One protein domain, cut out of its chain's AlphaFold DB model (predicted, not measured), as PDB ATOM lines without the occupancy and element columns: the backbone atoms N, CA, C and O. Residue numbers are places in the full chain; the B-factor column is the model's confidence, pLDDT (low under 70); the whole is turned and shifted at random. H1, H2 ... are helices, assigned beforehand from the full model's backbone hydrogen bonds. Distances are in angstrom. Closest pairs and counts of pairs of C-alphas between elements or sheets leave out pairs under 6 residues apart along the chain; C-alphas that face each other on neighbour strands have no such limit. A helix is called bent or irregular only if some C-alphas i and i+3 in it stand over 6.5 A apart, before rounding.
ATOM      1  N   GLU A 568     -19.386   1.537  -7.914       67.19
ATOM      2  CA  GLU A 568     -20.057   0.235  -7.934       67.19
ATOM      3  C   GLU A 568     -19.273  -0.778  -8.777       67.19
ATOM      4  O   GLU A 568     -19.033  -1.892  -8.326       67.19
ATOM      5  N   PHE A 569     -18.745  -0.360  -9.932       77.75
ATOM      6  CA  PHE A 569     -17.954  -1.229 -10.801       77.75
ATOM      7  C   PHE A 569     -16.661  -1.728 -10.142       77.75
ATOM      8  O   PHE A 569     -16.333  -2.907 -10.261       77.75
ATOM      9  N   VAL A 570     -15.923  -0.859  -9.442       72.06
ATOM     10  CA  VAL A 570     -14.681  -1.256  -8.748       72.06
ATOM     11  C   VAL A 570     -14.986  -2.259  -7.631       72.06
ATOM     12  O   VAL A 570     -14.308  -3.282  -7.503       72.06
ATOM     13  N   ARG A 571     -16.047  -2.006  -6.853       70.88
ATOM     14  CA  ARG A 571     -16.495  -2.911  -5.787       70.88
ATOM     15  C   ARG A 571     -16.943  -4.261  -6.351       70.88
ATOM     16  O   ARG A 571     -16.538  -5.299  -5.830       70.88
ATOM     17  N   ASP A 572     -17.726  -4.251  -7.424       73.81
ATOM     18  CA  ASP A 572     -18.199  -5.456  -8.101       73.81
ATOM     19  C   ASP A 572     -17.035  -6.251  -8.697       73.81
ATOM     20  O   ASP A 572     -16.995  -7.472  -8.563       73.81
ATOM     21  N   TYR A 573     -16.038  -5.578  -9.279       79.00
ATOM     22  CA  TYR A 573     -14.836  -6.223  -9.803       79.00
ATOM     23  C   TYR A 573     -14.036  -6.942  -8.712       79.00
ATOM     24  O   TYR A 573     -13.669  -8.108  -8.875       79.00
ATOM     25  N   ASN A 574     -13.796  -6.274  -7.581       77.31
ATOM     26  CA  ASN A 574     -13.060  -6.858  -6.458       77.31
ATOM     27  C   ASN A 574     -13.873  -7.958  -5.736       77.31
ATOM     28  O   ASN A 574     -13.302  -8.814  -5.058       77.31
ATOM     29  N   ARG A 575     -15.205  -7.991  -5.904       72.31
ATOM     30  CA  ARG A 575     -16.082  -9.063  -5.401       72.31
ATOM     31  C   ARG A 575     -16.330 -10.200  -6.401       72.31
ATOM     32  O   ARG A 575     -16.789 -11.255  -5.972       72.31
ATOM     33  N   ALA A 576     -16.008 -10.013  -7.679       74.88
ATOM     34  CA  ALA A 576     -16.267 -10.978  -8.745       74.88
ATOM     35  C   ALA A 576     -15.399 -12.241  -8.644       74.88
ATOM     36  O   ALA A 576     -14.224 -12.201  -8.266       74.88
ATOM     37  N   SER A 577     -15.973 -13.371  -9.060       68.56
ATOM     38  CA  SER A 577     -15.286 -14.666  -9.078       68.56
ATOM     39  C   SER A 577     -14.207 -14.738 -10.182       68.56
ATOM     40  O   SER A 577     -14.287 -14.011 -11.181       68.56
ATOM     41  N   PRO A 578     -13.194 -15.629 -10.079       68.44
ATOM     42  CA  PRO A 578     -12.113 -15.742 -11.070       68.44
ATOM     43  C   PRO A 578     -12.588 -15.995 -12.512       68.44
ATOM     44  O   PRO A 578     -11.883 -15.666 -13.464       68.44
ATOM     45  N   THR A 579     -13.788 -16.552 -12.695       69.94
ATOM     46  CA  THR A 579     -14.403 -16.831 -14.004       69.94
ATOM     47  C   THR A 579     -15.098 -15.610 -14.623       69.94
ATOM     48  O   THR A 579     -15.263 -15.550 -15.843       69.94
ATOM     49  N   GLU A 580     -15.470 -14.613 -13.816       73.88
ATOM     50  CA  GLU A 580     -16.130 -13.370 -14.244       73.88
ATOM     51  C   GLU A 580     -15.126 -12.244 -14.529       73.88
ATOM     52  O   GLU A 580     -15.335 -11.439 -15.445       73.88
ATOM     53  N   LYS A 581     -13.987 -12.242 -13.820       76.81
ATOM     54  CA  LYS A 581     -12.893 -11.269 -13.987       76.81
ATOM     55  C   LYS A 581     -12.416 -11.078 -15.441       76.81
ATOM     56  O   LYS A 581     -12.221  -9.926 -15.825       76.81
ATOM     57  N   PRO A 582     -12.299 -12.105 -16.313       79.44
ATOM     58  CA  PRO A 582     -11.888 -11.914 -17.709       79.44
ATOM     59  C   PRO A 582     -12.843 -11.038 -18.535       79.44
ATOM     60  O   PRO A 582     -12.396 -10.285 -19.397       79.44
ATOM     61  N   LYS A 583     -14.156 -11.099 -18.270       73.19
ATOM     62  CA  LYS A 583     -15.152 -10.265 -18.970       73.19
ATOM     63  C   LYS A 583     -15.088  -8.813 -18.501       73.19
ATOM     64  O   LYS A 583     -15.219  -7.901 -19.312       73.19
ATOM     65  N   LEU A 584     -14.851  -8.603 -17.207       78.12
ATOM     66  CA  LEU A 584     -14.672  -7.268 -16.639       78.12
ATOM     67  C   LEU A 584     -13.310  -6.661 -17.024       78.12
ATOM     68  O   LEU A 584     -13.214  -5.452 -17.197       78.12
ATOM     69  N   ASN A 585     -12.282  -7.481 -17.257       82.75
ATOM     70  CA  ASN A 585     -10.971  -7.048 -17.750       82.75
ATOM     71  C   ASN A 585     -11.046  -6.381 -19.137       82.75
ATOM     72  O   ASN A 585     -10.395  -5.361 -19.352       82.75
ATOM     73  N   ASP A 586     -11.880  -6.883 -20.057       80.69
ATOM     74  CA  ASP A 586     -12.141  -6.209 -21.344       80.69
ATOM     75  C   ASP A 586     -12.804  -4.833 -21.135       80.69
ATOM     76  O   ASP A 586     -12.497  -3.867 -21.840       80.69
ATOM     77  N   LEU A 587     -13.660  -4.702 -20.116       80.50
ATOM     78  CA  LEU A 587     -14.268  -3.423 -19.754       80.50
ATOM     79  C   LEU A 587     -13.234  -2.447 -19.163       80.50
ATOM     80  O   LEU A 587     -13.173  -1.303 -19.618       80.50
ATOM     81  N   ILE A 588     -12.372  -2.904 -18.243       82.25
ATOM     82  CA  ILE A 588     -11.251  -2.122 -17.685       82.25
ATOM     83  C   ILE A 588     -10.327  -1.642 -18.805       82.25
ATOM     84  O   ILE A 588     -10.004  -0.456 -18.864       82.25
ATOM     85  N   TYR A 589      -9.959  -2.521 -19.741       84.00
ATOM     86  CA  TYR A 589      -9.128  -2.155 -20.885       84.00
ATOM     87  C   TYR A 589      -9.761  -1.024 -21.706       84.00
ATOM     88  O   TYR A 589      -9.108  -0.024 -22.012       84.00
ATOM     89  N   ARG A 590     -11.060  -1.112 -22.022       81.50
ATOM     90  CA  ARG A 590     -11.772  -0.053 -22.762       81.50
ATOM     91  C   ARG A 590     -11.865   1.255 -21.970       81.50
ATOM     92  O   ARG A 590     -11.698   2.326 -22.561       81.50
ATOM     93  N   MET A 591     -12.097   1.186 -20.656       84.81
ATOM     94  CA  MET A 591     -12.088   2.351 -19.762       84.81
ATOM     95  C   MET A 591     -10.707   3.019 -19.733       84.81
ATOM     96  O   MET A 591     -10.611   4.236 -19.902       84.81
ATOM     97  N   LEU A 592      -9.636   2.232 -19.626       83.94
ATOM     98  CA  LEU A 592      -8.257   2.707 -19.642       83.94
ATOM     99  C   LEU A 592      -7.889   3.354 -20.984       83.94
ATOM    100  O   LEU A 592      -7.329   4.448 -21.006       83.94
ATOM    101  N   GLN A 593      -8.271   2.755 -22.117       81.94
ATOM    102  CA  GLN A 593      -8.055   3.353 -23.442       81.94
ATOM    103  C   GLN A 593      -8.791   4.694 -23.604       81.94
ATOM    104  O   GLN A 593      -8.258   5.630 -24.206       81.94
ATOM    105  N   ARG A 594      -9.999   4.831 -23.038       85.00
ATOM    106  CA  ARG A 594     -10.728   6.111 -22.989       85.00
ATOM    107  C   ARG A 594      -9.964   7.149 -22.163       85.00
ATOM    108  O   ARG A 594      -9.805   8.282 -22.617       85.00
ATOM    109  N   LEU A 595      -9.476   6.768 -20.983       82.19
ATOM    110  CA  LEU A 595      -8.730   7.657 -20.089       82.19
ATOM    111  C   LEU A 595      -7.388   8.094 -20.693       82.19
ATOM    112  O   LEU A 595      -7.080   9.282 -20.650       82.19
ATOM    113  N   LYS A 596      -6.662   7.192 -21.369       82.38
ATOM    114  CA  LYS A 596      -5.432   7.499 -22.125       82.38
ATOM    115  C   LYS A 596      -5.641   8.546 -23.219       82.38
ATOM    116  O   LYS A 596      -4.789   9.400 -23.442       82.38
ATOM    117  N   ARG A 597      -6.780   8.499 -23.919       74.38
ATOM    118  CA  ARG A 597      -7.130   9.504 -24.940       74.38
ATOM    119  C   ARG A 597      -7.506  10.843 -24.314       74.38
ATOM    120  O   ARG A 597      -7.098  11.880 -24.825       74.38
ATOM    121  N   LYS A 598      -8.266  10.834 -23.212       73.44
ATOM    122  CA  LYS A 598      -8.630  12.062 -22.485       73.44
ATOM    123  C   LYS A 598      -7.394  12.773 -21.928       73.44
ATOM    124  O   LYS A 598      -7.293  13.988 -22.081       73.44
ATOM    125  N   SER A 599      -6.456  12.036 -21.329       69.12
ATOM    126  CA  SER A 599      -5.229  12.614 -20.774       69.12
ATOM    127  C   SER A 599      -4.312  13.182 -21.863       69.12
ATOM    128  O   SER A 599      -3.853  14.311 -21.720       69.12
ATOM    129  N   SER A 600      -4.121  12.480 -22.989       65.88
ATOM    130  CA  SER A 600      -3.264  12.957 -24.089       65.88
ATOM    131  C   SER A 600      -3.850  14.144 -24.867       65.88
ATOM    132  O   SER A 600      -3.137  15.097 -25.177       65.88
ATOM    133  N   GLN A 601      -5.158  14.158 -25.145       56.34
ATOM    134  CA  GLN A 601      -5.804  15.267 -25.866       56.34
ATOM    135  C   GLN A 601      -5.794  16.583 -25.071       56.34
ATOM    136  O   GLN A 601      -5.665  17.659 -25.664       56.34
ATOM    137  N   CYS A 602      -5.902  16.505 -23.739       49.94
ATOM    138  CA  CYS A 602      -5.891  17.675 -22.858       49.94
ATOM    139  C   CYS A 602      -4.486  18.265 -22.647       49.94
ATOM    140  O   CYS A 602      -4.382  19.446 -22.339       49.94
ATOM    141  N   GLN A 603      -3.417  17.490 -22.866       52.34
ATOM    142  CA  GLN A 603      -2.032  17.983 -22.800       52.34
ATOM    143  C   GLN A 603      -1.684  18.920 -23.972       52.34
ATOM    144  O   GLN A 603      -0.919  19.861 -23.809       52.34
ATOM    145  N   VAL A 604      -2.304  18.729 -25.142       46.56
ATOM    146  CA  VAL A 604      -2.052  19.553 -26.343       46.56
ATOM    147  C   VAL A 604      -2.864  20.862 -26.347       46.56
ATOM    148  O   VAL A 604      -2.509  21.819 -27.029       46.56
ATOM    149  N   HIS A 605      -3.966  20.931 -25.589       42.75
ATOM    150  CA  HIS A 605      -4.915  22.048 -25.627       42.75
ATOM    151  C   HIS A 605      -5.082  22.654 -24.228       42.75
ATOM    152  O   HIS A 605      -5.868  22.158 -23.423       42.75
ATOM    153  N   SER A 606      -4.418  23.785 -23.970       45.06
ATOM    154  CA  SER A 606      -4.377  24.517 -22.685       45.06
ATOM    155  C   SER A 606      -5.734  24.931 -22.081       45.06
ATOM    156  O   SER A 606      -5.779  25.477 -20.985       45.06
ATOM    157  N   ASN A 607      -6.854  24.705 -22.776       44.03
ATOM    158  CA  ASN A 607      -8.144  25.330 -22.473       44.03
ATOM    159  C   ASN A 607      -9.177  24.386 -21.825       44.03
ATOM    160  O   ASN A 607     -10.348  24.756 -21.735       44.03
ATOM    161  N   ARG A 608      -8.805  23.168 -21.388       54.00
ATOM    162  CA  ARG A 608      -9.739  22.214 -20.736       54.00
ATOM    163  C   ARG A 608      -9.187  21.544 -19.456       54.00
ATOM    164  O   ARG A 608      -9.182  20.316 -19.376       54.00
ATOM    165  N   PRO A 609      -8.778  22.307 -18.422       53.31
ATOM    166  CA  PRO A 609      -8.184  21.751 -17.196       53.31
ATOM    167  C   PRO A 609      -9.119  20.803 -16.418       53.31
ATOM    168  O   PRO A 609      -8.657  19.827 -15.833       53.31
ATOM    169  N   ILE A 610     -10.437  21.028 -16.480       53.94
ATOM    170  CA  ILE A 610     -11.449  20.243 -15.745       53.94
ATOM    171  C   ILE A 610     -11.512  18.783 -16.236       53.94
ATOM    172  O   ILE A 610     -11.651  17.857 -15.442       53.94
ATOM    173  N   GLN A 611     -11.359  18.543 -17.545       65.06
ATOM    174  CA  GLN A 611     -11.411  17.183 -18.108       65.06
ATOM    175  C   GLN A 611     -10.179  16.349 -17.732       65.06
ATOM    176  O   GLN A 611     -10.284  15.129 -17.595       65.06
ATOM    177  N   LEU A 612      -9.031  17.005 -17.532       75.19
ATOM    178  CA  LEU A 612      -7.790  16.363 -17.108       75.19
ATOM    179  C   LEU A 612      -7.854  15.931 -15.633       75.19
ATOM    180  O   LEU A 612      -7.502  14.801 -15.313       75.19
ATOM    181  N   GLN A 613      -8.400  16.782 -14.761       77.62
ATOM    182  CA  GLN A 613      -8.608  16.486 -13.336       77.62
ATOM    183  C   GLN A 613      -9.552  15.301 -13.111       77.62
ATOM    184  O   GLN A 613      -9.258  14.401 -12.324       77.62
ATOM    185  N   MET A 614     -10.669  15.262 -13.846       72.62
ATOM    186  CA  MET A 614     -11.593  14.125 -13.797       72.62
ATOM    187  C   MET A 614     -10.914  12.831 -14.253       72.62
ATOM    188  O   MET A 614     -11.108  11.789 -13.630       72.62
ATOM    189  N   ALA A 615     -10.074  12.899 -15.293       80.94
ATOM    190  CA  ALA A 615      -9.320  11.744 -15.766       80.94
ATOM    191  C   ALA A 615      -8.311  11.235 -14.723       80.94
ATOM    192  O   ALA A 615      -8.173  10.024 -14.585       80.94
ATOM    193  N   TRP A 616      -7.644  12.115 -13.965       86.75
ATOM    194  CA  TRP A 616      -6.749  11.699 -12.878       86.75
ATOM    195  C   TRP A 616      -7.491  10.953 -11.771       86.75
ATOM    196  O   TRP A 616      -7.062   9.875 -11.366       86.75
ATOM    197  N   ALA A 617      -8.633  11.484 -11.331       80.38
ATOM    198  CA  ALA A 617      -9.449  10.835 -10.311       80.38
ATOM    199  C   ALA A 617     -10.039   9.500 -10.798       80.38
ATOM    200  O   ALA A 617     -10.070   8.534 -10.047       80.38
ATOM    201  N   GLU A 618     -10.479   9.413 -12.057       82.31
ATOM    202  CA  GLU A 618     -10.960   8.156 -12.648       82.31
ATOM    203  C   GLU A 618      -9.837   7.122 -12.842       82.31
ATOM    204  O   GLU A 618     -10.076   5.940 -12.614       82.31
ATOM    205  N   LEU A 619      -8.617   7.533 -13.214       86.56
ATOM    206  CA  LEU A 619      -7.454   6.636 -13.292       86.56
ATOM    207  C   LEU A 619      -7.057   6.102 -11.913       86.56
ATOM    208  O   LEU A 619      -6.760   4.917 -11.791       86.56
ATOM    209  N   CYS A 620      -7.091   6.960 -10.892       84.12
ATOM    210  CA  CYS A 620      -6.809   6.601  -9.503       84.12
ATOM    211  C   CYS A 620      -7.876   5.660  -8.909       84.12
ATOM    212  O   CYS A 620      -7.552   4.770  -8.129       84.12
ATOM    213  N   LEU A 621      -9.142   5.804  -9.313       80.44
ATOM    214  CA  LEU A 621     -10.208   4.856  -8.962       80.44
ATOM    215  C   LEU A 621     -10.095   3.533  -9.730       80.44
ATOM    216  O   LEU A 621     -10.315   2.468  -9.166       80.44
ATOM    217  N   LEU A 622      -9.740   3.574 -11.015       84.44
ATOM    218  CA  LEU A 622      -9.607   2.365 -11.828       84.44
ATOM    219  C   LEU A 622      -8.393   1.522 -11.412       84.44
ATOM    220  O   LEU A 622      -8.453   0.297 -11.488       84.44
ATOM    221  N   SER A 623      -7.317   2.150 -10.919       85.00
ATOM    222  CA  SER A 623      -6.157   1.432 -10.371       85.00
ATOM    223  C   SER A 623      -6.479   0.622  -9.113       85.00
ATOM    224  O   SER A 623      -5.667  -0.201  -8.715       85.00
ATOM    225  N   GLN A 624      -7.639   0.817  -8.483       79.31
ATOM    226  CA  GLN A 624      -8.059   0.041  -7.309       79.31
ATOM    227  C   GLN A 624      -8.628  -1.336  -7.681       79.31
ATOM    228  O   GLN A 624      -8.823  -2.190  -6.818       79.31
ATOM    229  N   CYS A 625      -8.899  -1.573  -8.967       79.56
ATOM    230  CA  CYS A 625      -9.215  -2.908  -9.454       79.56
ATOM    231  C   CYS A 625      -7.928  -3.742  -9.468       79.56
ATOM    232  O   CYS A 625      -7.059  -3.473 -10.305       79.56
ATOM    233  N   LYS A 626      -7.833  -4.779  -8.617       71.75
ATOM    234  CA  LYS A 626      -6.743  -5.786  -8.602       71.75
ATOM    235  C   LYS A 626      -6.749  -6.634  -9.878       71.75
ATOM    236  O   LYS A 626      -7.144  -7.799  -9.904       71.75
ATOM    237  N   SER A 627      -6.390  -5.988 -10.974       75.75
ATOM    238  CA  SER A 627      -6.416  -6.490 -12.340       75.75
ATOM    239  C   SER A 627      -5.009  -6.441 -12.920       75.75
ATOM    240  O   SER A 627      -4.168  -5.669 -12.461       75.75
ATOM    241  N   SER A 628      -4.774  -7.158 -14.019       75.94
ATOM    242  CA  SER A 628      -3.536  -7.017 -14.800       75.94
ATOM    243  C   SER A 628      -3.299  -5.593 -15.331       75.94
ATOM    244  O   SER A 628      -2.220  -5.301 -15.830       75.94
ATOM    245  N   TYR A 629      -4.303  -4.709 -15.258       81.31
ATOM    246  CA  TYR A 629      -4.245  -3.327 -15.736       81.31
ATOM    247  C   TYR A 629      -3.985  -2.299 -14.628       81.31
ATOM    248  O   TYR A 629      -3.839  -1.118 -14.944       81.31
ATOM    249  N   GLN A 630      -3.927  -2.704 -13.352       84.25
ATOM    250  CA  GLN A 630      -3.660  -1.799 -12.224       84.25
ATOM    251  C   GLN A 630      -2.367  -1.004 -12.448       84.25
ATOM    252  O   GLN A 630      -2.358   0.229 -12.409       84.25
ATOM    253  N   GLU A 631      -1.296  -1.716 -12.782       81.88
ATOM    254  CA  GLU A 631       0.011  -1.138 -13.068       81.88
ATOM    255  C   GLU A 631      -0.005  -0.189 -14.276       81.88
ATOM    256  O   GLU A 631       0.649   0.855 -14.263       81.88
ATOM    257  N   GLU A 632      -0.779  -0.511 -15.313       83.44
ATOM    258  CA  GLU A 632      -0.922   0.319 -16.512       83.44
ATOM    259  C   GLU A 632      -1.721   1.606 -16.222       83.44
ATOM    260  O   GLU A 632      -1.419   2.668 -16.781       83.44
ATOM    261  N   CYS A 633      -2.706   1.543 -15.317       87.25
ATOM    262  CA  CYS A 633      -3.462   2.705 -14.843       87.25
ATOM    263  C   CYS A 633      -2.559   3.677 -14.076       87.25
ATOM    264  O   CYS A 633      -2.551   4.869 -14.393       87.25
ATOM    265  N   LEU A 634      -1.752   3.174 -13.132       87.06
ATOM    266  CA  LEU A 634      -0.806   3.989 -12.361       87.06
ATOM    267  C   LEU A 634       0.267   4.616 -13.258       87.06
ATOM    268  O   LEU A 634       0.509   5.820 -13.177       87.06
ATOM    269  N   THR A 635       0.838   3.854 -14.194       85.25
ATOM    270  CA  THR A 635       1.786   4.392 -15.183       85.25
ATOM    271  C   THR A 635       1.145   5.490 -16.043       85.25
ATOM    272  O   THR A 635       1.767   6.518 -16.328       85.25
ATOM    273  N   THR A 636      -0.125   5.322 -16.429       86.12
ATOM    274  CA  THR A 636      -0.874   6.337 -17.188       86.12
ATOM    275  C   THR A 636      -1.142   7.594 -16.353       86.12
ATOM    276  O   THR A 636      -1.030   8.702 -16.881       86.12
ATOM    277  N   LEU A 637      -1.462   7.447 -15.063       88.75
ATOM    278  CA  LEU A 637      -1.655   8.561 -14.130       88.75
ATOM    279  C   LEU A 637      -0.355   9.346 -13.920       88.75
ATOM    280  O   LEU A 637      -0.346  10.566 -14.083       88.75
ATOM    281  N   TYR A 638       0.750   8.648 -13.652       86.44
ATOM    282  CA  TYR A 638       2.085   9.236 -13.519       86.44
ATOM    283  C   TYR A 638       2.467  10.065 -14.756       86.44
ATOM    284  O   TYR A 638       2.836  11.236 -14.652       86.44
ATOM    285  N   ARG A 639       2.275   9.496 -15.954       80.00
ATOM    286  CA  ARG A 639       2.485  10.197 -17.229       80.00
ATOM    287  C   ARG A 639       1.595  11.434 -17.358       80.00
ATOM    288  O   ARG A 639       2.052  12.478 -17.822       80.00
ATOM    289  N   ALA A 640       0.321  11.325 -16.985       83.69
ATOM    290  CA  ALA A 640      -0.627  12.425 -17.099       83.69
ATOM    291  C   ALA A 640      -0.231  13.627 -16.224       83.69
ATOM    292  O   ALA A 640      -0.437  14.762 -16.653       83.69
ATOM    293  N   LEU A 641       0.359  13.375 -15.051       85.56
ATOM    294  CA  LEU A 641       0.838  14.394 -14.113       85.56
ATOM    295  C   LEU A 641       2.124  15.090 -14.601       85.56
ATOM    296  O   LEU A 641       2.187  16.315 -14.567       85.56
ATOM    297  N   ILE A 642       3.109  14.346 -15.128       81.50
ATOM    298  CA  ILE A 642       4.399  14.910 -15.598       81.50
ATOM    299  C   ILE A 642       4.234  15.940 -16.716       81.50
ATOM    300  O   ILE A 642       4.971  16.919 -16.770       81.50
ATOM    301  N   TYR A 643       3.311  15.705 -17.645       78.94
ATOM    302  CA  TYR A 643       3.138  16.564 -18.821       78.94
ATOM    303  C   TYR A 643       1.946  17.518 -18.694       78.94
ATOM    304  O   TYR A 643       1.517  18.125 -19.674       78.94
ATOM    305  N   SER A 644       1.374  17.638 -17.495       78.06
ATOM    306  CA  SER A 644       0.243  18.518 -17.241       78.06
ATOM    307  C   SER A 644       0.652  19.999 -17.289       78.06
ATOM    308  O   SER A 644       1.671  20.364 -16.694       78.06
ATOM    309  N   PRO A 645      -0.144  20.887 -17.918       76.00
ATOM    310  CA  PRO A 645       0.004  22.328 -17.730       76.00
ATOM    311  C   PRO A 645      -0.351  22.705 -16.282       76.00
ATOM    312  O   PRO A 645      -1.270  22.124 -15.702       76.00
ATOM    313  N   LEU A 646       0.353  23.683 -15.704       80.31
ATOM    314  CA  LEU A 646       0.121  24.145 -14.329       80.31
ATOM    315  C   LEU A 646      -1.115  25.054 -14.265       80.31
ATOM    316  O   LEU A 646      -1.215  26.026 -15.014       80.31
ATOM    317  N   SER A 647      -2.064  24.749 -13.377       76.88
ATOM    318  CA  SER A 647      -3.270  25.563 -13.174       76.88
ATOM    319  C   SER A 647      -3.777  25.463 -11.739       76.88
ATOM    320  O   SER A 647      -3.951  24.361 -11.227       76.88
ATOM    321  N   ALA A 648      -4.126  26.601 -11.126       70.50
ATOM    322  CA  ALA A 648      -4.686  26.653  -9.770       70.50
ATOM    323  C   ALA A 648      -5.955  25.794  -9.595       70.50
ATOM    324  O   ALA A 648      -6.207  25.264  -8.516       70.50
ATOM    325  N   ASN A 649      -6.713  25.550 -10.672       71.75
ATOM    326  CA  ASN A 649      -7.890  24.681 -10.630       71.75
ATOM    327  C   ASN A 649      -7.551  23.231 -10.239       71.75
ATOM    328  O   ASN A 649      -8.459  22.475  -9.911       71.75
ATOM    329  N   GLN A 650      -6.286  22.799 -10.353       82.19
ATOM    330  CA  GLN A 650      -5.842  21.424 -10.078       82.19
ATOM    331  C   GLN A 650      -5.672  21.136  -8.584       82.19
ATOM    332  O   GLN A 650      -5.674  19.967  -8.203       82.19
ATOM    333  N   ILE A 651      -5.567  22.174  -7.749       82.19
ATOM    334  CA  ILE A 651      -5.251  22.061  -6.321       82.19
ATOM    335  C   ILE A 651      -6.198  21.090  -5.580       82.19
ATOM    336  O   ILE A 651      -5.684  20.192  -4.910       82.19
ATOM    337  N   PRO A 652      -7.541  21.141  -5.738       80.69
ATOM    338  CA  PRO A 652      -8.441  20.194  -5.066       80.69
ATOM    339  C   PRO A 652      -8.194  18.731  -5.455       80.69
ATOM    340  O   PRO A 652      -8.218  17.840  -4.609       80.69
ATOM    341  N   THR A 653      -7.930  18.474  -6.739       82.50
ATOM    342  CA  THR A 653      -7.645  17.121  -7.235       82.50
ATOM    343  C   THR A 653      -6.290  16.624  -6.748       82.50
ATOM    344  O   THR A 653      -6.165  15.449  -6.425       82.50
ATOM    345  N   LEU A 654      -5.286  17.499  -6.657       89.06
ATOM    346  CA  LEU A 654      -3.976  17.155  -6.101       89.06
ATOM    347  C   LEU A 654      -4.074  16.793  -4.613       89.06
ATOM    348  O   LEU A 654      -3.493  15.789  -4.211       89.06
ATOM    349  N   PHE A 655      -4.865  17.528  -3.821       84.44
ATOM    350  CA  PHE A 655      -5.145  17.148  -2.432       84.44
ATOM    351  C   PHE A 655      -5.857  15.789  -2.347       84.44
ATOM    352  O   PHE A 655      -5.400  14.914  -1.617       84.44
ATOM    353  N   PHE A 656      -6.893  15.551  -3.159       83.69
ATOM    354  CA  PHE A 656      -7.564  14.244  -3.226       83.69
ATOM    355  C   PHE A 656      -6.601  13.088  -3.567       83.69
ATOM    356  O   PHE A 656      -6.630  12.040  -2.919       83.69
ATOM    357  N   LEU A 657      -5.728  13.274  -4.562       88.06
ATOM    358  CA  LEU A 657      -4.717  12.277  -4.927       88.06
ATOM    359  C   LEU A 657      -3.710  12.063  -3.791       88.06
ATOM    360  O   LEU A 657      -3.373  10.920  -3.506       88.06
ATOM    361  N   SER A 658      -3.259  13.133  -3.127       89.19
ATOM    362  CA  SER A 658      -2.309  13.037  -2.011       89.19
ATOM    363  C   SER A 658      -2.874  12.225  -0.844       89.19
ATOM    364  O   SER A 658      -2.215  11.311  -0.361       89.19
ATOM    365  N   GLU A 659      -4.127  12.477  -0.459       82.81
ATOM    366  CA  GLU A 659      -4.829  11.742   0.597       82.81
ATOM    367  C   GLU A 659      -5.004  10.266   0.225       82.81
ATOM    368  O   GLU A 659      -4.763   9.381   1.044       82.81
ATOM    369  N   THR A 660      -5.370   9.997  -1.031       82.38
ATOM    370  CA  THR A 660      -5.546   8.637  -1.558       82.38
ATOM    371  C   THR A 660      -4.242   7.842  -1.531       82.38
ATOM    372  O   THR A 660      -4.227   6.701  -1.077       82.38
ATOM    373  N   ILE A 661      -3.142   8.441  -1.994       86.44
ATOM    374  CA  ILE A 661      -1.826   7.793  -2.040       86.44
ATOM    375  C   ILE A 661      -1.322   7.511  -0.626       86.44
ATOM    376  O   ILE A 661      -0.878   6.401  -0.358       86.44
ATOM    377  N   LEU A 662      -1.435   8.480   0.289       85.00
ATOM    378  CA  LEU A 662      -1.049   8.287   1.689       85.00
ATOM    379  C   LEU A 662      -1.863   7.180   2.360       85.00
ATOM    380  O   LEU A 662      -1.314   6.359   3.087       85.00
ATOM    381  N   TYR A 663      -3.169   7.136   2.098       80.75
ATOM    382  CA  TYR A 663      -4.034   6.085   2.618       80.75
ATOM    383  C   TYR A 663      -3.625   4.690   2.119       80.75
ATOM    384  O   TYR A 663      -3.617   3.746   2.901       80.75
ATOM    385  N   TRP A 664      -3.251   4.558   0.844       79.56
ATOM    386  CA  TRP A 664      -2.748   3.301   0.282       79.56
ATOM    387  C   TRP A 664      -1.400   2.891   0.865       79.56
ATOM    388  O   TRP A 664      -1.272   1.771   1.346       79.56
ATOM    389  N   LEU A 665      -0.436   3.812   0.920       78.94
ATOM    390  CA  LEU A 665       0.875   3.535   1.509       78.94
ATOM    391  C   LEU A 665       0.762   3.093   2.972       78.94
ATOM    392  O   LEU A 665       1.508   2.228   3.397       78.94
ATOM    393  N   LYS A 666      -0.194   3.625   3.742       75.75
ATOM    394  CA  LYS A 666      -0.385   3.210   5.139       75.75
ATOM    395  C   LYS A 666      -1.055   1.847   5.303       75.75
ATOM    396  O   LYS A 666      -0.771   1.173   6.282       75.75
ATOM    397  N   ASN A 667      -1.952   1.451   4.402       68.88
ATOM    398  CA  ASN A 667      -2.695   0.195   4.552       68.88
ATOM    399  C   ASN A 667      -2.006  -0.998   3.879       68.88
ATOM    400  O   ASN A 667      -2.098  -2.103   4.405       68.88
ATOM    401  N   ASP A 668      -1.308  -0.782   2.760       61.88
ATOM    402  CA  ASP A 668      -0.643  -1.856   2.014       61.88
ATOM    403  C   ASP A 668       0.768  -2.147   2.573       61.88
ATOM    404  O   ASP A 668       1.149  -3.308   2.709       61.88
ATOM    405  N   ALA A 669       1.521  -1.119   2.998       52.44
ATOM    406  CA  ALA A 669       2.920  -1.269   3.436       52.44
ATOM    407  C   ALA A 669       3.105  -2.018   4.768       52.44
ATOM    408  O   ALA A 669       4.219  -2.407   5.109       52.44
ATOM    409  N   ILE A 670       2.040  -2.174   5.559       50.84
ATOM    410  CA  ILE A 670       2.109  -2.790   6.897       50.84
ATOM    411  C   ILE A 670       1.986  -4.325   6.817       50.84
ATOM    412  O   ILE A 670       2.306  -5.019   7.781       50.84
ATOM    413  N   LEU A 671       1.561  -4.873   5.673       50.00
ATOM    414  CA  LEU A 671       1.206  -6.287   5.548       50.00
ATOM    415  C   LEU A 671       2.265  -7.173   4.881       50.00
ATOM    416  O   LEU A 671       2.314  -8.361   5.196       50.00
ATOM    417  N   GLU A 672       3.102  -6.641   3.982       56.88
ATOM    418  CA  GLU A 672       4.003  -7.473   3.169       56.88
ATOM    419  C   GLU A 672       5.498  -7.169   3.407       56.88
ATOM    420  O   GLU A 672       5.903  -6.009   3.451       56.88
ATOM    421  N   PRO A 673       6.367  -8.195   3.538       55.44
ATOM    422  CA  PRO A 673       7.792  -8.012   3.840       55.44
ATOM    423  C   PRO A 673       8.658  -7.592   2.631       55.44
ATOM    424  O   PRO A 673       9.887  -7.589   2.734       55.44
ATOM    425  N   PHE A 674       8.063  -7.284   1.473       68.56
ATOM    426  CA  PHE A 674       8.764  -6.975   0.219       68.56
ATOM    427  C   PHE A 674       8.116  -5.804  -0.534       68.56
ATOM    428  O   PHE A 674       6.904  -5.648  -0.525       68.56
ATOM    429  N   LEU A 675       8.931  -5.004  -1.236       75.31
ATOM    430  CA  LEU A 675       8.456  -3.857  -2.023       75.31
ATOM    431  C   LEU A 675       7.831  -4.303  -3.355       75.31
ATOM    432  O   LEU A 675       8.504  -4.910  -4.196       75.31
ATOM    433  N   THR A 676       6.573  -3.934  -3.592       78.69
ATOM    434  CA  THR A 676       5.842  -4.241  -4.830       78.69
ATOM    435  C   THR A 676       6.020  -3.167  -5.919       78.69
ATOM    436  O   THR A 676       6.307  -1.994  -5.658       78.69
ATOM    437  N   SER A 677       5.807  -3.549  -7.187       78.69
ATOM    438  CA  SER A 677       5.810  -2.619  -8.340       78.69
ATOM    439  C   SER A 677       4.761  -1.507  -8.183       78.69
ATOM    440  O   SER A 677       5.015  -0.339  -8.496       78.69
ATOM    441  N   THR A 678       3.584  -1.855  -7.656       80.25
ATOM    442  CA  THR A 678       2.475  -0.929  -7.400       80.25
ATOM    443  C   THR A 678       2.862   0.129  -6.368       80.25
ATOM    444  O   THR A 678       2.683   1.316  -6.637       80.25
ATOM    445  N   GLU A 679       3.461  -0.262  -5.240       82.38
ATOM    446  CA  GLU A 679       3.935   0.673  -4.210       82.38
ATOM    447  C   GLU A 679       5.013   1.618  -4.737       82.38
ATOM    448  O   GLU A 679       4.937   2.826  -4.523       82.38
ATOM    449  N   LEU A 680       5.981   1.109  -5.505       82.50
ATOM    450  CA  LEU A 680       7.021   1.947  -6.107       82.50
ATOM    451  C   LEU A 680       6.420   2.991  -7.065       82.50
ATOM    452  O   LEU A 680       6.821   4.160  -7.052       82.50
ATOM    453  N   LYS A 681       5.415   2.606  -7.864       85.50
ATOM    454  CA  LYS A 681       4.660   3.528  -8.731       85.50
ATOM    455  C   LYS A 681       3.884   4.564  -7.909       85.50
ATOM    456  O   LYS A 681       3.880   5.737  -8.279       85.50
ATOM    457  N   LEU A 682       3.271   4.170  -6.793       87.19
ATOM    458  CA  LEU A 682       2.553   5.077  -5.891       87.19
ATOM    459  C   LEU A 682       3.476   6.081  -5.208       87.19
ATOM    460  O   LEU A 682       3.148   7.264  -5.186       87.19
ATOM    461  N   LEU A 683       4.644   5.645  -4.734       88.31
ATOM    462  CA  LEU A 683       5.669   6.513  -4.153       88.31
ATOM    463  C   LEU A 683       6.125   7.581  -5.157       88.31
ATOM    464  O   LEU A 683       6.172   8.764  -4.821       88.31
ATOM    465  N   LYS A 684       6.347   7.198  -6.420       86.88
ATOM    466  CA  LYS A 684       6.688   8.138  -7.503       86.88
ATOM    467  C   LYS A 684       5.557   9.101  -7.858       86.88
ATOM    468  O   LYS A 684       5.804  10.280  -8.107       86.88
ATOM    469  N   ILE A 685       4.310   8.627  -7.905       90.38
ATOM    470  CA  ILE A 685       3.146   9.503  -8.121       90.38
ATOM    471  C   ILE A 685       3.013  10.474  -6.942       90.38
ATOM    472  O   ILE A 685       2.821  11.667  -7.167       90.38
ATOM    473  N   GLY A 686       3.181   9.989  -5.710       91.12
ATOM    474  CA  GLY A 686       3.186  10.792  -4.490       91.12
ATOM    475  C   GLY A 686       4.240  11.893  -4.547       91.12
ATOM    476  O   GLY A 686       3.897  13.061  -4.395       91.12
ATOM    477  N   GLN A 687       5.486  11.553  -4.890       89.38
ATOM    478  CA  GLN A 687       6.576  12.517  -5.070       89.38
ATOM    479  C   GLN A 687       6.174  13.670  -6.008       89.38
ATOM    480  O   GLN A 687       6.360  14.837  -5.668       89.38
ATOM    481  N   ILE A 688       5.559  13.369  -7.159       89.44
ATOM    482  CA  ILE A 688       5.117  14.386  -8.130       89.44
ATOM    483  C   ILE A 688       3.912  15.192  -7.633       89.44
ATOM    484  O   ILE A 688       3.872  16.409  -7.816       89.44
ATOM    485  N   VAL A 689       2.917  14.544  -7.022       93.12
ATOM    486  CA  VAL A 689       1.725  15.230  -6.494       93.12
ATOM    487  C   VAL A 689       2.123  16.226  -5.405       93.12
ATOM    488  O   VAL A 689       1.702  17.382  -5.452       93.12
ATOM    489  N   PHE A 690       2.986  15.815  -4.472       93.31
ATOM    490  CA  PHE A 690       3.500  16.695  -3.424       93.31
ATOM    491  C   PHE A 690       4.406  17.794  -3.994       93.31
ATOM    492  O   PHE A 690       4.276  18.944  -3.583       93.31
ATOM    493  N   GLN A 691       5.225  17.510  -5.013       89.81
ATOM    494  CA  GLN A 691       5.987  18.541  -5.733       89.81
ATOM    495  C   GLN A 691       5.082  19.638  -6.319       89.81
ATOM    496  O   GLN A 691       5.395  20.826  -6.215       89.81
ATOM    497  N   LEU A 692       3.965  19.253  -6.946       90.19
ATOM    498  CA  LEU A 692       2.999  20.186  -7.533       90.19
ATOM    499  C   LEU A 692       2.261  21.005  -6.467       90.19
ATOM    500  O   LEU A 692       2.068  22.209  -6.641       90.19
ATOM    501  N   LEU A 693       1.880  20.375  -5.352       89.88
ATOM    502  CA  LEU A 693       1.300  21.079  -4.207       89.88
ATOM    503  C   LEU A 693       2.295  22.075  -3.601       89.88
ATOM    504  O   LEU A 693       1.909  23.200  -3.292       89.88
ATOM    505  N   TYR A 694       3.573  21.701  -3.495       88.62
ATOM    506  CA  TYR A 694       4.629  22.589  -3.014       88.62
ATOM    507  C   TYR A 694       4.849  23.784  -3.949       88.62
ATOM    508  O   TYR A 694       4.957  24.915  -3.487       88.62
ATOM    509  N   PHE A 695       4.823  23.575  -5.268       87.12
ATOM    510  CA  PHE A 695       4.862  24.680  -6.231       87.12
ATOM    511  C   PHE A 695       3.703  25.671  -6.022       87.12
ATOM    512  O   PHE A 695       3.927  26.877  -5.954       87.12
ATOM    513  N   HIS A 696       2.468  25.181  -5.869       83.69
ATOM    514  CA  HIS A 696       1.317  26.049  -5.595       83.69
ATOM    515  C   HIS A 696       1.362  26.695  -4.204       83.69
ATOM    516  O   HIS A 696       0.740  27.736  -3.991       83.69
ATOM    517  N   TYR A 697       2.079  26.093  -3.255       82.31
ATOM    518  CA  TYR A 697       2.380  26.703  -1.967       82.31
ATOM    519  C   TYR A 697       3.362  27.867  -2.107       82.31
ATOM    520  O   TYR A 697       3.060  28.941  -1.597       82.31
ATOM    521  N   LEU A 698       4.452  27.699  -2.866       76.75
ATOM    522  CA  LEU A 698       5.373  28.796  -3.187       76.75
ATOM    523  C   LEU A 698       4.647  29.943  -3.902       76.75
ATOM    524  O   LEU A 698       4.908  31.102  -3.627       76.75
ATOM    525  N   GLU A 699       3.681  29.628  -4.767       71.31
ATOM    526  CA  GLU A 699       2.830  30.612  -5.446       71.31
ATOM    527  C   GLU A 699       1.811  31.320  -4.522       71.31
ATOM    528  O   GLU A 699       1.114  32.235  -4.950       71.31
ATOM    529  N   GLY A 700       1.641  30.880  -3.274       69.62
ATOM    530  CA  GLY A 700       0.611  31.404  -2.368       69.62
ATOM    531  C   GLY A 700      -0.829  30.974  -2.703       69.62
ATOM    532  O   GLY A 700      -1.765  31.320  -1.981       69.62
ATOM    533  N   SER A 701      -1.035  30.158  -3.742       67.12
ATOM    534  CA  SER A 701      -2.357  29.731  -4.237       67.12
ATOM    535  C   SER A 701      -3.069  28.707  -3.351       67.12
ATOM    536  O   SER A 701      -4.248  28.424  -3.554       67.12
ATOM    537  N   THR A 702      -2.375  28.118  -2.373       67.75
ATOM    538  CA  THR A 702      -2.942  27.090  -1.478       67.75
ATOM    539  C   THR A 702      -3.719  27.664  -0.290       67.75
ATOM    540  O   THR A 702      -4.432  26.916   0.379       67.75
ATOM    541  N   GLY A 703      -3.620  28.973  -0.026       64.56
ATOM    542  CA  GLY A 703      -4.277  29.650   1.103       64.56
ATOM    543  C   GLY A 703      -5.794  29.407   1.236       64.56
ATOM    544  O   GLY A 703      -6.250  29.124   2.341       64.56
ATOM    545  N   PRO A 704      -6.591  29.435   0.150       67.06
ATOM    546  CA  PRO A 704      -8.041  29.214   0.217       67.06
ATOM    547  C   PRO A 704      -8.464  27.781   0.588       67.06
ATOM    548  O   PRO A 704      -9.638  27.543   0.865       67.06
ATOM    549  N   TYR A 705      -7.539  26.816   0.581       74.00
ATOM    550  CA  TYR A 705      -7.823  25.380   0.699       74.00
ATOM    551  C   TYR A 705      -7.522  24.824   2.097       74.00
ATOM    552  O   TYR A 705      -7.072  23.690   2.253       74.00
ATOM    553  N   GLU A 706      -7.787  25.616   3.132       69.31
ATOM    554  CA  GLU A 706      -7.439  25.288   4.518       69.31
ATOM    555  C   GLU A 706      -8.110  24.000   5.031       69.31
ATOM    556  O   GLU A 706      -7.508  23.226   5.774       69.31
ATOM    557  N   GLU A 707      -9.336  23.711   4.579       68.38
ATOM    558  CA  GLU A 707     -10.040  22.462   4.903       68.38
ATOM    559  C   GLU A 707      -9.289  21.223   4.386       68.38
ATOM    560  O   GLU A 707      -9.168  20.229   5.108       68.38
ATOM    561  N   PHE A 708      -8.728  21.299   3.176       75.94
ATOM    562  CA  PHE A 708      -7.947  20.216   2.575       75.94
ATOM    563  C   PHE A 708      -6.627  19.998   3.321       75.94
ATOM    564  O   PHE A 708      -6.254  18.856   3.575       75.94
ATOM    565  N   LYS A 709      -5.958  21.073   3.759       77.12
ATOM    566  CA  LYS A 709      -4.733  20.976   4.573       77.12
ATOM    567  C   LYS A 709      -4.988  20.310   5.927       77.12
ATOM    568  O   LYS A 709      -4.224  19.444   6.345       77.12
ATOM    569  N   VAL A 710      -6.084  20.669   6.604       71.94
ATOM    570  CA  VAL A 710      -6.472  20.037   7.880       71.94
ATOM    571  C   VAL A 710      -6.765  18.548   7.687       71.94
ATOM    572  O   VAL A 710      -6.370  17.728   8.513       71.94
ATOM    573  N   ARG A 711      -7.432  18.171   6.592       74.62
ATOM    574  CA  ARG A 711      -7.696  16.762   6.283       74.62
ATOM    575  C   ARG A 711      -6.407  16.003   5.957       74.62
ATOM    576  O   ARG A 711      -6.212  14.911   6.486       74.62
ATOM    577  N   LEU A 712      -5.504  16.602   5.180       82.56
ATOM    578  CA  LEU A 712      -4.194  16.040   4.847       82.56
ATOM    579  C   LEU A 712      -3.365  15.700   6.099       82.56
ATOM    580  O   LEU A 712      -2.761  14.631   6.137       82.56
ATOM    581  N   HIS A 713      -3.412  16.531   7.152       80.00
ATOM    582  CA  HIS A 713      -2.762  16.232   8.441       80.00
ATOM    583  C   HIS A 713      -3.148  14.845   8.979       80.00
ATOM    584  O   HIS A 713      -2.303  14.126   9.499       80.00
ATOM    585  N   THR A 714      -4.416  14.445   8.839       78.62
ATOM    586  CA  THR A 714      -4.914  13.159   9.368       78.62
ATOM    587  C   THR A 714      -4.281  11.961   8.654       78.62
ATOM    588  O   THR A 714      -4.094  10.907   9.254       78.62
ATOM    589  N   TYR A 715      -3.941  12.113   7.373       79.50
ATOM    590  CA  TYR A 715      -3.297  11.055   6.593       79.50
ATOM    591  C   TYR A 715      -1.776  11.041   6.746       79.50
ATOM    592  O   TYR A 715      -1.180   9.977   6.622       79.50
ATOM    593  N   LEU A 716      -1.163  12.197   7.020       82.50
ATOM    594  CA  LEU A 716       0.274  12.312   7.289       82.50
ATOM    595  C   LEU A 716       0.659  11.760   8.669       82.50
ATOM    596  O   LEU A 716       1.745  11.209   8.822       82.50
ATOM    597  N   GLU A 717      -0.220  11.882   9.667       77.44
ATOM    598  CA  GLU A 717       0.023  11.367  11.020       77.44
ATOM    599  C   GLU A 717       0.275   9.848  10.984       77.44
ATOM    600  O   GLU A 717      -0.554   9.091  10.477       77.44
ATOM    601  N   GLY A 718       1.427   9.396  11.491       69.88
ATOM    602  CA  GLY A 718       1.828   7.980  11.501       69.88
ATOM    603  C   GLY A 718       2.462   7.458  10.203       69.88
ATOM    604  O   GLY A 718       2.661   6.255  10.084       69.88
ATOM    605  N   LEU A 719       2.787   8.316   9.224       79.94
ATOM    606  CA  LEU A 719       3.526   7.897   8.020       79.94
ATOM    607  C   LEU A 719       4.977   7.472   8.332       79.94
ATOM    608  O   LEU A 719       5.510   6.596   7.657       79.94
ATOM    609  N   GLU A 720       5.584   8.038   9.382       70.81
ATOM    610  CA  GLU A 720       6.923   7.669   9.877       70.81
ATOM    611  C   GLU A 720       7.028   6.166  10.210       70.81
ATOM    612  O   GLU A 720       8.071   5.544  10.016       70.81
ATOM    613  N   GLU A 721       5.930   5.540  10.648       72.81
ATOM    614  CA  GLU A 721       5.892   4.110  10.985       72.81
ATOM    615  C   GLU A 721       6.116   3.229   9.741       72.81
ATOM    616  O   GLU A 721       6.752   2.174   9.834       72.81
ATOM    617  N   CYS A 722       5.702   3.701   8.557       72.69
ATOM    618  CA  CYS A 722       5.922   3.028   7.277       72.69
ATOM    619  C   CYS A 722       7.389   3.078   6.823       72.69
ATOM    620  O   CYS A 722       7.797   2.250   6.011       72.69
ATOM    621  N   GLU A 723       8.212   4.002   7.336       74.69
ATOM    622  CA  GLU A 723       9.639   4.066   6.986       74.69
ATOM    623  C   GLU A 723      10.358   2.760   7.345       74.69
ATOM    624  O   GLU A 723      11.225   2.287   6.604       74.69
ATOM    625  N   SER A 724       9.950   2.142   8.457       73.38
ATOM    626  CA  SER A 724      10.515   0.875   8.917       73.38
ATOM    627  C   SER A 724      10.300  -0.273   7.921       73.38
ATOM    628  O   SER A 724      11.216  -1.066   7.710       73.38
ATOM    629  N   ALA A 725       9.149  -0.312   7.239       73.62
ATOM    630  CA  ALA A 725       8.831  -1.323   6.229       73.62
ATOM    631  C   ALA A 725       9.711  -1.190   4.974       73.62
ATOM    632  O   ALA A 725      10.077  -2.180   4.340       73.62
ATOM    633  N   TYR A 726      10.132   0.034   4.647       79.94
ATOM    634  CA  TYR A 726      10.950   0.325   3.471       79.94
ATOM    635  C   TYR A 726      12.445   0.462   3.766       79.94
ATOM    636  O   TYR A 726      13.202   0.790   2.855       79.94
ATOM    637  N   SER A 727      12.918   0.170   4.984       78.00
ATOM    638  CA  SER A 727      14.315   0.413   5.386       78.00
ATOM    639  C   SER A 727      15.365  -0.250   4.482       78.00
ATOM    640  O   SER A 727      16.495   0.232   4.379       78.00
ATOM    641  N   SER A 728      14.983  -1.340   3.810       80.50
ATOM    642  CA  SER A 728      15.806  -2.091   2.850       80.50
ATOM    643  C   SER A 728      15.924  -1.421   1.470       80.50
ATOM    644  O   SER A 728      16.784  -1.804   0.681       80.50
ATOM    645  N   TYR A 729      15.096  -0.411   1.176       85.69
ATOM    646  CA  TYR A 729      14.948   0.230  -0.136       85.69
ATOM    647  C   TYR A 729      15.155   1.757  -0.046       85.69
ATOM    648  O   TYR A 729      14.198   2.518   0.117       85.69
ATOM    649  N   PRO A 730      16.400   2.250  -0.185       86.25
ATOM    650  CA  PRO A 730      16.741   3.670  -0.030       86.25
ATOM    651  C   PRO A 730      15.914   4.659  -0.870       86.25
ATOM    652  O   PRO A 730      15.603   5.749  -0.397       86.25
ATOM    653  N   ASN A 731      15.537   4.289  -2.096       85.44
ATOM    654  CA  ASN A 731      14.685   5.100  -2.972       85.44
ATOM    655  C   ASN A 731      13.250   5.247  -2.439       85.44
ATOM    656  O   ASN A 731      12.647   6.307  -2.596       85.44
ATOM    657  N   ALA A 732      12.701   4.206  -1.805       86.38
ATOM    658  CA  ALA A 732      11.361   4.245  -1.225       86.38
ATOM    659  C   ALA A 732      11.336   5.093   0.055       86.38
ATOM    660  O   ALA A 732      10.492   5.979   0.188       86.38
ATOM    661  N   VAL A 733      12.332   4.904   0.931       85.56
ATOM    662  CA  VAL A 733      12.544   5.729   2.138       85.56
ATOM    663  C   VAL A 733      12.686   7.208   1.767       85.56
ATOM    664  O   VAL A 733      12.058   8.065   2.384       85.56
ATOM    665  N   TRP A 734      13.466   7.515   0.726       86.12
ATOM    666  CA  TRP A 734      13.605   8.872   0.194       86.12
ATOM    667  C   TRP A 734      12.263   9.485  -0.225       86.12
ATOM    668  O   TRP A 734      11.964  10.614   0.160       86.12
ATOM    669  N   CYS A 735      11.436   8.742  -0.967       87.88
ATOM    670  CA  CYS A 735      10.124   9.225  -1.398       87.88
ATOM    671  C   CYS A 735       9.201   9.533  -0.209       87.88
ATOM    672  O   CYS A 735       8.513  10.552  -0.233       87.88
ATOM    673  N   ILE A 736       9.208   8.694   0.833       87.75
ATOM    674  CA  ILE A 736       8.398   8.900   2.044       87.75
ATOM    675  C   ILE A 736       8.841  10.154   2.787       87.75
ATOM    676  O   ILE A 736       8.017  11.037   3.010       87.75
ATOM    677  N   HIS A 737      10.142  10.281   3.064       86.44
ATOM    678  CA  HIS A 737      10.720  11.475   3.695       86.44
ATOM    679  C   HIS A 737      10.380  12.754   2.923       86.44
ATOM    680  O   HIS A 737      10.076  13.792   3.516       86.44
ATOM    681  N   TYR A 738      10.405  12.687   1.588       87.69
ATOM    682  CA  TYR A 738      10.059  13.813   0.724       87.69
ATOM    683  C   TYR A 738       8.587  14.215   0.817       87.69
ATOM    684  O   TYR A 738       8.272  15.396   0.993       87.69
ATOM    685  N   ILE A 739       7.690  13.232   0.732       90.81
ATOM    686  CA  ILE A 739       6.243  13.420   0.857       90.81
ATOM    687  C   ILE A 739       5.894  14.002   2.230       90.81
ATOM    688  O   ILE A 739       5.165  14.992   2.314       90.81
ATOM    689  N   GLU A 740       6.448  13.425   3.294       87.38
ATOM    690  CA  GLU A 740       6.217  13.851   4.671       87.38
ATOM    691  C   GLU A 740       6.672  15.294   4.895       87.38
ATOM    692  O   GLU A 740       5.928  16.116   5.431       87.38
ATOM    693  N   SER A 741       7.864  15.639   4.413       85.81
ATOM    694  CA  SER A 741       8.444  16.958   4.645       85.81
ATOM    695  C   SER A 741       7.681  18.060   3.925       85.81
ATOM    696  O   SER A 741       7.360  19.075   4.543       85.81
ATOM    697  N   ILE A 742       7.283  17.847   2.666       88.88
ATOM    698  CA  ILE A 742       6.384  18.782   1.974       88.88
ATOM    699  C   ILE A 742       5.025  18.840   2.676       88.88
ATOM    700  O   ILE A 742       4.488  19.928   2.885       88.88
ATOM    701  N   GLY A 743       4.469  17.688   3.060       86.81
ATOM    702  CA  GLY A 743       3.206  17.605   3.786       86.81
ATOM    703  C   GLY A 743       3.220  18.429   5.074       86.81
ATOM    704  O   GLY A 743       2.298  19.206   5.319       86.81
ATOM    705  N   SER A 744       4.301  18.336   5.850       84.69
ATOM    706  CA  SER A 744       4.490  19.098   7.084       84.69
ATOM    707  C   SER A 744       4.535  20.606   6.828       84.69
ATOM    708  O   SER A 744       3.886  21.356   7.554       84.69
ATOM    709  N   VAL A 745       5.202  21.062   5.758       83.56
ATOM    710  CA  VAL A 745       5.255  22.482   5.365       83.56
ATOM    711  C   VAL A 745       3.873  22.988   4.951       83.56
ATOM    712  O   VAL A 745       3.436  24.046   5.408       83.56
ATOM    713  N   LEU A 746       3.147  22.213   4.140       83.00
ATOM    714  CA  LEU A 746       1.789  22.552   3.713       83.00
ATOM    715  C   LEU A 746       0.848  22.702   4.914       83.00
ATOM    716  O   LEU A 746       0.072  23.656   4.974       83.00
ATOM    717  N   VAL A 747       0.936  21.794   5.885       81.69
ATOM    718  CA  VAL A 747       0.073  21.773   7.073       81.69
ATOM    719  C   VAL A 747       0.509  22.782   8.141       81.69
ATOM    720  O   VAL A 747      -0.341  23.356   8.814       81.69
ATOM    721  N   ALA A 748       1.805  23.070   8.276       71.62
ATOM    722  CA  ALA A 748       2.324  24.067   9.216       71.62
ATOM    723  C   ALA A 748       1.855  25.497   8.901       71.62
ATOM    724  O   ALA A 748       1.858  26.346   9.793       71.62
ATOM    725  N   SER A 749       1.412  25.753   7.664       61.53
ATOM    726  CA  SER A 749       0.763  27.012   7.276       61.53
ATOM    727  C   SER A 749      -0.614  27.235   7.924       61.53
ATOM    728  O   SER A 749      -1.147  28.337   7.824       61.53
ATOM    729  N   VAL A 750      -1.170  26.222   8.608       59.97
ATOM    730  CA  VAL A 750      -2.466  26.275   9.295       59.97
ATOM    731  C   VAL A 750      -2.321  26.799  10.725       59.97
ATOM    732  O   VAL A 750      -1.524  26.289  11.515       59.97
ATOM    733  N   ASP A 751      -3.137  27.788  11.102       48.41
ATOM    734  CA  ASP A 751      -3.138  28.372  12.450       48.41
ATOM    735  C   ASP A 751      -3.302  27.291  13.542       48.41
ATOM    736  O   ASP A 751      -4.330  26.609  13.634       48.41
ATOM    737  N   LYS A 752      -2.322  27.175  14.455       43.66
ATOM    738  CA  LYS A 752      -2.322  26.201  15.577       43.66
ATOM    739  C   LYS A 752      -3.577  26.280  16.464       43.66
ATOM    740  O   LYS A 752      -3.940  25.301  17.119       43.66
ATOM    741  N   HIS A 753      -4.265  27.425  16.485       37.34
ATOM    742  CA  HIS A 753      -5.535  27.606  17.196       37.34
ATOM    743  C   HIS A 753      -6.721  26.872  16.535       37.34
ATOM    744  O   HIS A 753      -7.639  26.461  17.247       37.34
ATOM    745  N   VAL A 754      -6.701  26.646  15.216       43.34
ATOM    746  CA  VAL A 754      -7.754  25.937  14.461       43.34
ATOM    747  C   VAL A 754      -7.629  24.418  14.630       43.34
ATOM    748  O   VAL A 754      -8.631  23.749  14.893       43.34
ATOM    749  N   LEU A 755      -6.400  23.889  14.595       40.66
ATOM    750  CA  LEU A 755      -6.086  22.476  14.873       40.66
ATOM    751  C   LEU A 755      -6.505  22.059  16.295       40.66
ATOM    752  O   LEU A 755      -7.119  21.008  16.486       40.66
ATOM    753  N   ASN A 756      -6.270  22.924  17.288       37.41
ATOM    754  CA  ASN A 756      -6.678  22.667  18.674       37.41
ATOM    755  C   ASN A 756      -8.184  22.854  18.915       37.41
ATOM    756  O   ASN A 756      -8.748  22.165  19.763       37.41
ATOM    757  N   SER A 757      -8.860  23.728  18.160       36.25
ATOM    758  CA  SER A 757     -10.305  23.961  18.322       36.25
ATOM    759  C   SER A 757     -11.171  22.859  17.691       36.25
ATOM    760  O   SER A 757     -12.305  22.655  18.126       36.25
TER     761      SER A 757
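Overview. This is residues 568 to 757 of the 1234 residues of the protein "Hypothetical protein" of Rotaria magnacalcarata (UniProt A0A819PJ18). Seven helices stand side by side in an up-and-down bundle, a slab of two rows: H2, H4, H6 and H9 make one row, and H3, H5 and H7 make the other, running against the first. H1 sits at one end of the slab near H2 and H3, short H8 lies by H5 and H9, and H10 lies at the other end, beyond H7. The printed part has 190 residues with ten named helices, H1 to H10 in chain order, and no named strand: an all-helix domain. It is compact, with a radius of gyration of the C-alphas of 17.3 A and spans of 54 by 45 by 32 A.

Along the chain. H1 is residues 568 to 575, from C-alpha 568 at (-20.057, 0.235, -7.934). H2, residues 581 to 604, is the longest at 34.9 A. H3 is residues 609 to 622 and H4 residues 630 to 642. H5, residues 648 to 668, is 31.1 A long and irregular, C-alphas 649 and 652 being 7.2 A apart. H6, residues 677 to 698, is 31.8 A long and begins with C-alpha 677 at (5.810, -2.619, -8.340). H7, residues 703 to 716, is irregular, with C-alphas 704 and 707 8.5 A apart. H8 is residues 720 to 723. H9, residues 730 to 748, is 26.6 A long. H10, residues 752 to 757, ends with C-alpha 757 at (-10.305, 23.961, 18.322).

Arrangement. H1 is close to H2 but not clearly touching, with the C-alphas of Tyr 573 and Lys 581 closest at 6.8 A. H2 and H3 are a hairpin and touch at a shallow tilt of 23 degrees, opposite ways, with C-alphas 599 and 612 closest at 5.8 A. H4 and H6 touch, closest at C-alphas 638 and 685, 5.5 A. H3 and H5 touch, with residues 649 to 657 of H5 alone, closest at C-alphas 613 and 653, 6.2 A. H5 and H6, a hairpin, touch at a tilt of 36 degrees, only just steep; their closest C-alphas, 654 and 689, are 6.0 A apart. H5 and H7 touch at a shallow tilt of 6 degrees, the same way, closest at C-alphas 662 and 715, 6.1 A. H6 and H9 touch, closest at C-alphas 683 and 735, 5.9 A. H8 is close to H9 but not clearly touching, with C-alphas 723 and 733 closest at 5.9 A. H10 is likewise close to H7, closest at C-alphas 710 and 755, 7.4 A. H2 and H9 are apart. Every O i to N i+4 pair is within hydrogen-bond range in H1, H3, H4, H6, H9 and H10, against 17 of 20 in H2, 15 of 17 in H5 and 6 of 10 in H7; H8 is too short for such a pair.

Size, cuts and confidence. The C-alphas of Thr 579 and His 753, 55.0 A apart, are the two farthest apart. The printed part has no cut and no long link. The mean pLDDT of the printed part is 76.0; residues under 70 include 599 to 611, 667 to 674 and 749 to 757.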